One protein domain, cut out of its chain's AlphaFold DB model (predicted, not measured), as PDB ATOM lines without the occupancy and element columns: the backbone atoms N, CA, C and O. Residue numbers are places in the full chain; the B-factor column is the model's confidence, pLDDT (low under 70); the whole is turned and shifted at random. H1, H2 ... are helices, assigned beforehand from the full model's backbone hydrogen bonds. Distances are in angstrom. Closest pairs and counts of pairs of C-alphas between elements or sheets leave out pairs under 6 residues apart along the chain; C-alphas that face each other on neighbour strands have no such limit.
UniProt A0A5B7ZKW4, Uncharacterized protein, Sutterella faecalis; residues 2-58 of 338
ATOM      1  N   PRO A   2     207.585 131.913 115.651       74.00
ATOM      2  CA  PRO A   2     207.040 133.021 114.840       74.00
ATOM      3  C   PRO A   2     205.908 133.818 115.519       74.00
ATOM      4  O   PRO A   2     205.842 135.034 115.412       74.00
ATOM      5  N   GLU A   3     205.031 133.149 116.272       76.06
ATOM      6  CA  GLU A   3     203.799 133.745 116.821       76.06
ATOM      7  C   GLU A   3     204.034 134.742 117.975       76.06
ATOM      8  O   GLU A   3     203.350 135.764 118.079       76.06
ATOM      9  N   ALA A   4     205.056 134.500 118.803       79.00
ATOM     10  CA  ALA A   4     205.472 135.425 119.860       79.00
ATOM     11  C   ALA A   4     206.082 136.714 119.281       79.00
ATOM     12  O   ALA A   4     205.795 137.807 119.771       79.00
ATOM     13  N   GLN A   5     206.865 136.596 118.200       83.38
ATOM     14  CA  GLN A   5     207.408 137.752 117.479       83.38
ATOM     15  C   GLN A   5     206.281 138.574 116.836       83.38
ATOM     16  O   GLN A   5     206.241 139.791 116.999       83.38
ATOM     17  N   THR A   6     205.306 137.918 116.199       87.88
ATOM     18  CA  THR A   6     204.121 138.574 115.621       87.88
ATOM     19  C   THR A   6     203.284 139.315 116.671       87.88
ATOM     20  O   THR A   6     202.876 140.456 116.448       87.88
ATOM     21  N   THR A   7     203.060 138.711 117.842       90.94
ATOM     22  CA  THR A   7     202.315 139.340 118.951       90.94
ATOM     23  C   THR A   7     203.043 140.565 119.506       90.94
ATOM     24  O   THR A   7     202.425 141.604 119.738       90.94
ATOM     25  N   MET A   8     204.367 140.484 119.663       92.12
ATOM     26  CA  MET A   8     205.187 141.616 120.100       92.12
ATOM     27  C   MET A   8     205.119 142.783 119.107       92.12
ATOM     28  O   MET A   8     204.905 143.921 119.518       92.12
ATOM     29  N   ILE A   9     205.229 142.505 117.803       92.31
ATOM     30  CA  ILE A   9     205.120 143.518 116.740       92.31
ATOM     31  C   ILE A   9     203.744 144.199 116.768       92.31
ATOM     32  O   ILE A   9     203.654 145.425 116.678       92.31
ATOM     33  N   LYS A  10     202.665 143.425 116.943       93.00
ATOM     34  CA  LYS A  10     201.297 143.956 117.036       93.00
ATOM     35  C   LYS A  10     201.114 144.871 118.252       93.00
ATOM     36  O   LYS A  10     200.571 145.964 118.109       93.00
ATOM     37  N   ASN A  11     201.592 144.451 119.421       93.56
ATOM     38  CA  ASN A  11     201.497 145.240 120.652       93.56
ATOM     39  C   ASN A  11     202.322 146.528 120.564       93.56
ATOM     40  O   ASN A  11     201.862 147.584 120.990       93.56
ATOM     41  N   LEU A  12     203.509 146.455 119.955       95.56
ATOM     42  CA  LEU A  12     204.368 147.614 119.732       95.56
ATOM     43  C   LEU A  12     203.706 148.630 118.787       95.56
ATOM     44  O   LEU A  12     203.676 149.821 119.083       95.56
ATOM     45  N   SER A  13     203.104 148.158 117.692       95.12
ATOM     46  CA  SER A  13     202.343 149.001 116.759       95.12
ATOM     47  C   SER A  13     201.135 149.674 117.428       95.12
ATOM     48  O   SER A  13     200.908 150.877 117.260       95.12
ATOM     49  N   ALA A  14     200.389 148.929 118.250       95.19
ATOM     50  CA  ALA A  14     199.260 149.467 119.005       95.19
ATOM     51  C   ALA A  14     199.699 150.542 120.015       95.19
ATOM     52  O   ALA A  14     199.073 151.599 120.087       95.19
ATOM     53  N   ALA A  15     200.801 150.315 120.736       96.31
ATOM     54  CA  ALA A  15     201.358 151.282 121.681       96.31
ATOM     55  C   ALA A  15     201.811 152.577 120.985       96.31
ATOM     56  O   ALA A  15     201.470 153.668 121.443       96.31
ATOM     57  N   PHE A  16     202.509 152.480 119.846       96.94
ATOM     58  CA  PHE A  16     202.897 153.659 119.062       96.94
ATOM     59  C   PHE A  16     201.692 154.413 118.491       96.94
ATOM     60  O   PHE A  16     201.702 155.642 118.441       96.94
ATOM     61  N   THR A  17     200.633 153.699 118.101       96.44
ATOM     62  CA  THR A  17     199.388 154.319 117.630       96.44
ATOM     63  C   THR A  17     198.690 155.084 118.753       96.44
ATOM     64  O   THR A  17     198.313 156.238 118.553       96.44
ATOM     65  N   ALA A  18     198.568 154.479 119.941       96.94
ATOM     66  CA  ALA A  18     197.988 155.124 121.118       96.94
ATOM     67  C   ALA A  18     198.781 156.377 121.517       96.94
ATOM     68  O   ALA A  18     198.207 157.459 121.613       96.94
ATOM     69  N   ALA A  19     200.112 156.271 121.598       96.88
ATOM     70  CA  ALA A  19     200.982 157.413 121.867       96.88
ATOM     71  C   ALA A  19     200.835 158.526 120.810       96.88
ATOM     72  O   ALA A  19     200.815 159.707 121.144       96.88
ATOM     73  N   GLY A  20     200.684 158.171 119.531       97.06
ATOM     74  CA  GLY A  20     200.437 159.137 118.459       97.06
ATOM     75  C   GLY A  20     199.089 159.860 118.582       97.06
ATOM     76  O   GLY A  20     199.010 161.054 118.288       97.06
ATOM     77  N   VAL A  21     198.036 159.164 119.027       97.25
ATOM     78  CA  VAL A  21     196.727 159.768 119.337       97.25
ATOM     79  C   VAL A  21     196.850 160.725 120.518       97.25
ATOM     80  O   VAL A  21     196.387 161.863 120.419       97.25
ATOM     81  N   ASP A  22     197.536 160.310 121.583       97.31
ATOM     82  CA  ASP A  22     197.760 161.139 122.768       97.31
ATOM     83  C   ASP A  22     198.539 162.416 122.416       97.31
ATOM     84  O   ASP A  22     198.118 163.513 122.779       97.31
ATOM     85  N   VAL A  23     199.613 162.314 121.620       96.75
ATOM     86  CA  VAL A  23     200.404 163.471 121.154       96.75
ATOM     87  C   VAL A  23     199.569 164.426 120.301       96.75
ATOM     88  O   VAL A  23     199.619 165.637 120.512       96.75
ATOM     89  N   LYS A  24     198.763 163.916 119.363       95.69
ATOM     90  CA  LYS A  24     197.853 164.759 118.569       95.69
ATOM     91  C   LYS A  24     196.818 165.454 119.450       95.69
ATOM     92  O   LYS A  24     196.546 166.634 119.245       95.69
ATOM     93  N   GLY A  25     196.274 164.746 120.439       96.44
ATOM     94  CA  GLY A  25     195.353 165.311 121.419       96.44
ATOM     95  C   GLY A  25     195.997 166.416 122.258       96.44
ATOM     96  O   GLY A  25     195.372 167.449 122.493       96.44
ATOM     97  N   LEU A  26     197.255 166.235 122.668       95.06
ATOM     98  CA  LEU A  26     198.031 167.254 123.378       95.06
ATOM     99  C   LEU A  26     198.286 168.485 122.498       95.06
ATOM    100  O   LEU A  26     198.024 169.598 122.943       95.06
ATOM    101  N   LEU A  27     198.715 168.305 121.245       94.06
ATOM    102  CA  LEU A  27     198.932 169.410 120.301       94.06
ATOM    103  C   LEU A  27     197.635 170.175 119.998       94.06
ATOM    104  O   LEU A  27     197.640 171.401 119.984       94.06
ATOM    105  N   ALA A  28     196.512 169.471 119.834       94.19
ATOM    106  CA  ALA A  28     195.208 170.099 119.636       94.19
ATOM    107  C   ALA A  28     194.762 170.929 120.853       94.19
ATOM    108  O   ALA A  28     194.203 172.007 120.681       94.19
ATOM    109  N   LYS A  29     195.029 170.453 122.080       93.62
ATOM    110  CA  LYS A  29     194.735 171.192 123.323       93.62
ATOM    111  C   LYS A  29     195.660 172.391 123.543       93.62
ATOM    112  O   LYS A  29     195.215 173.386 124.103       93.62
ATOM    113  N   ILE A  30     196.929 172.292 123.139       92.25
ATOM    114  CA  ILE A  30     197.898 173.400 123.190       92.25
ATOM    115  C   ILE A  30     197.535 174.483 122.163       92.25
ATOM    116  O   ILE A  30     197.712 175.667 122.442       92.25
ATOM    117  N   GLY A  31     196.994 174.082 121.009       93.12
ATOM    118  CA  GLY A  31     196.653 174.980 119.910       93.12
ATOM    119  C   GLY A  31     197.875 175.432 119.102       93.12
ATOM    120  O   GLY A  31     198.996 174.965 119.310       93.12
ATOM    121  N   ASP A  32     197.650 176.346 118.154       93.62
ATOM    122  CA  ASP A  32     198.721 176.967 117.370       93.62
ATOM    123  C   ASP A  32     199.298 178.181 118.110       93.62
ATOM    124  O   ASP A  32     198.659 179.233 118.216       93.62
ATOM    125  N   LEU A  33     200.536 178.050 118.589       94.69
ATOM    126  CA  LEU A  33     201.256 179.120 119.283       94.69
ATOM    127  C   LEU A  33     201.466 180.369 118.409       94.69
ATOM    128  O   LEU A  33     201.591 181.471 118.942       94.69
ATOM    129  N   GLY A  34     201.465 180.224 117.078       93.81
ATOM    130  CA  GLY A  34     201.561 181.339 116.135       93.81
ATOM    131  C   GLY A  34     200.383 182.314 116.214       93.81
ATOM    132  O   GLY A  34     200.534 183.481 115.857       93.81
ATOM    133  N   THR A  35     199.239 181.869 116.741       94.81
ATOM    134  CA  THR A  35     198.017 182.682 116.887       94.81
ATOM    135  C   THR A  35     197.973 183.531 118.160       94.81
ATOM    136  O   THR A  35     197.072 184.356 118.320       94.81
ATOM    137  N   LEU A  36     198.943 183.370 119.066       96.25
ATOM    138  CA  LEU A  36     199.028 184.175 120.282       96.25
ATOM    139  C   LEU A  36     199.235 185.663 119.951       96.25
ATOM    140  O   LEU A  36     200.042 186.035 119.094       96.25
ATOM    141  N   THR A  37     198.538 186.538 120.675       95.50
ATOM    142  CA  THR A  37     198.667 188.000 120.543       95.50
ATOM    143  C   THR A  37     199.813 188.583 121.374       95.50
ATOM    144  O   THR A  37     200.135 189.758 121.218       95.50
ATOM    145  N   THR A  38     200.450 187.769 122.219       96.25
ATOM    146  CA  THR A  38     201.678 188.111 122.947       96.25
ATOM    147  C   THR A  38     202.878 188.201 122.003       96.25
ATOM    148  O   THR A  38     202.869 187.666 120.890       96.25
ATOM    149  N   THR A  39     203.940 188.865 122.448       96.25
ATOM    150  CA  THR A  39     205.198 188.969 121.696       96.25
ATOM    151  C   THR A  39     205.962 187.642 121.722       96.25
ATOM    152  O   THR A  39     206.515 187.209 120.710       96.25
ATOM    153  N   GLN A  40     205.964 186.958 122.866       96.00
ATOM    154  CA  GLN A  40     206.540 185.639 123.076       96.00
ATOM    155  C   GLN A  40     205.570 184.550 122.604       96.00
ATOM    156  O   GLN A  40     204.492 184.377 123.174       96.00
ATOM    157  N   ARG A  41     205.984 183.787 121.583       96.06
ATOM    158  CA  ARG A  41     205.203 182.699 120.959       96.06
ATOM    159  C   ARG A  41     205.918 181.344 120.942       96.06
ATOM    160  O   ARG A  41     205.378 180.377 120.422       96.06
ATOM    161  N   ALA A  42     207.123 181.239 121.505       94.38
ATOM    162  CA  ALA A  42     207.876 179.982 121.514       94.38
ATOM    163  C   ALA A  42     207.270 178.923 122.456       94.38
ATOM    164  O   ALA A  42     207.530 177.734 122.298       94.38
ATOM    165  N   SER A  43     206.481 179.341 123.456       95.00
ATOM    166  CA  SER A  43     205.758 178.448 124.372       95.00
ATOM    167  C   SER A  43     204.614 179.168 125.095       95.00
ATOM    168  O   SER A  43     204.672 180.383 125.297       95.00
ATOM    169  N   LEU A  44     203.625 178.405 125.579       95.19
ATOM    170  CA  LEU A  44     202.564 178.919 126.458       95.19
ATOM    171  C   LEU A  44     203.128 179.526 127.752       95.19
ATOM    172  O   LEU A  44     202.650 180.559 128.206       95.19
ATOM    173  N   VAL A  45     204.170 178.918 128.328       96.69
ATOM    174  CA  VAL A  45     204.813 179.414 129.558       96.69
ATOM    175  C   VAL A  45     205.425 180.796 129.332       96.69
ATOM    176  O   VAL A  45     205.250 181.694 130.153       96.69
ATOM    177  N   GLY A  46     206.102 180.991 128.199       96.25
ATOM    178  CA  GLY A  46     206.662 182.287 127.830       96.25
ATOM    179  C   GLY A  46     205.586 183.366 127.676       96.25
ATOM    180  O   GLY A  46     205.726 184.444 128.247       96.25
ATOM    181  N   ALA A  47     204.497 183.055 126.968       97.06
ATOM    182  CA  ALA A  47     203.367 183.967 126.781       97.06
ATOM    183  C   ALA A  47     202.667 184.329 128.105       97.06
ATOM    184  O   ALA A  47     202.336 185.489 128.345       97.06
ATOM    185  N   LEU A  48     202.482 183.353 129.000       96.94
ATOM    186  CA  LEU A  48     201.883 183.571 130.321       96.94
ATOM    187  C   LEU A  48     202.757 184.458 131.216       96.94
ATOM    188  O   LEU A  48     202.235 185.330 131.911       96.94
ATOM    189  N   ASN A  49     204.077 184.277 131.177       96.94
ATOM    190  CA  ASN A  49     205.006 185.119 131.931       96.94
ATOM    191  C   ASN A  49     205.049 186.560 131.392       96.94
ATOM    192  O   ASN A  49     205.118 187.505 132.182       96.94
ATOM    193  N   GLU A  50     204.957 186.749 130.071       97.12
ATOM    194  CA  GLU A  50     204.808 188.079 129.462       97.12
ATOM    195  C   GLU A  50     203.513 188.756 129.928       97.12
ATOM    196  O   GLU A  50     203.552 189.888 130.411       97.12
ATOM    197  N   LEU A  51     202.378 188.048 129.873       96.19
ATOM    198  CA  LEU A  51     201.091 188.570 130.334       96.19
ATOM    199  C   LEU A  51     201.126 188.948 131.821       96.19
ATOM    200  O   LEU A  51     200.662 190.024 132.191       96.19
ATOM    201  N   LYS A  52     201.705 188.096 132.676       95.31
ATOM    202  CA  LYS A  52     201.862 188.383 134.110       95.31
ATOM    203  C   LYS A  52     202.674 189.655 134.340       95.31
ATOM    204  O   LYS A  52     202.272 190.486 135.149       95.31
ATOM    205  N   THR A  53     203.768 189.818 133.598       93.31
ATOM    206  CA  THR A  53     204.611 191.019 133.663       93.31
ATOM    207  C   THR A  53     203.825 192.262 133.243       93.31
ATOM    208  O   THR A  53     203.876 193.280 133.930       93.31
ATOM    209  N   GLY A  54     203.042 192.174 132.162       91.31
ATOM    210  CA  GLY A  54     202.181 193.267 131.704       91.31
ATOM    211  C   GLY A  54     201.093 193.649 132.713       91.31
ATOM    212  O   GLY A  54     200.853 194.832 132.937       91.31
ATOM    213  N   ILE A  55     200.474 192.664 133.371       90.88
ATOM    214  CA  ILE A  55     199.469 192.888 134.423       90.88
ATOM    215  C   ILE A  55     200.104 193.513 135.672       90.88
ATOM    216  O   ILE A  55     199.520 194.413 136.268       90.88
ATOM    217  N   ASP A  56     201.298 193.072 136.068       87.06
ATOM    218  CA  ASP A  56     202.003 193.643 137.221       87.06
ATOM    219  C   ASP A  56     202.449 195.089 136.980       87.06
ATOM    220  O   ASP A  56     202.470 195.885 137.922       87.06
ATOM    221  N   ALA A  57     202.787 195.417 135.729       83.69
ATOM    222  CA  ALA A  57     203.146 196.760 135.287       83.69
ATOM    223  C   ALA A  57     201.930 197.674 135.049       83.69
ATOM    224  O   ALA A  57     202.100 198.887 134.911       83.69
ATOM    225  N   ALA A  58     200.712 197.125 134.995       85.69
ATOM    226  CA  ALA A  58     199.505 197.923 134.843       85.69
ATOM    227  C   ALA A  58     199.303 198.831 136.067       85.69
ATOM    228  O   ALA A  58     199.472 198.416 137.217       85.69
TER     229      ALA A  58
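AT A GLANCE: This is residues 2 to 58 of the 338 residues of an uncharacterized protein of Sutterella faecalis (UniProt A0A5B7ZKW4). A long thin rod: the long helix H1 and the shorter H2 run almost end to end, and the loop of residues 31 to 43 bulges out to one side between them. H1 makes most of the length, and residues 2 to 29 stick out free. The printed part has 57 residues with two named helices, H1 then H2, and no named strand; the class is all helix. The whole is extended, with a radius of gyration of the C-alphas of 20.0 A and spans of 68 by 17 by 14 A.

IN THESE COORDINATES: Find C-alpha 2 at (207.040, 133.021, 114.840); from there H1, residues 2 to 30, runs 42.2 A. H2, residues 44 to 57, runs 19.9 A to C-alpha 57 at (203.146, 196.760, 135.287).

HOW THE PARTS SIT: H1 and H2 are close but not clearly touching; their closest C-alphas, of Ile 30 and Leu 44, are 7.9 A apart. They run the same way at a shallow tilt of 21 degrees. In H1 and H2 every O i to N i+4 pair is within hydrogen-bond range.

THE WHOLE: The C-alphas farthest apart, of Pro 2 and Ala 58, are 68.3 A apart. The link from H1 to H2 is long, with 13 residues. The printed part has no cut, and no printed residue is under 70 in pLDDT.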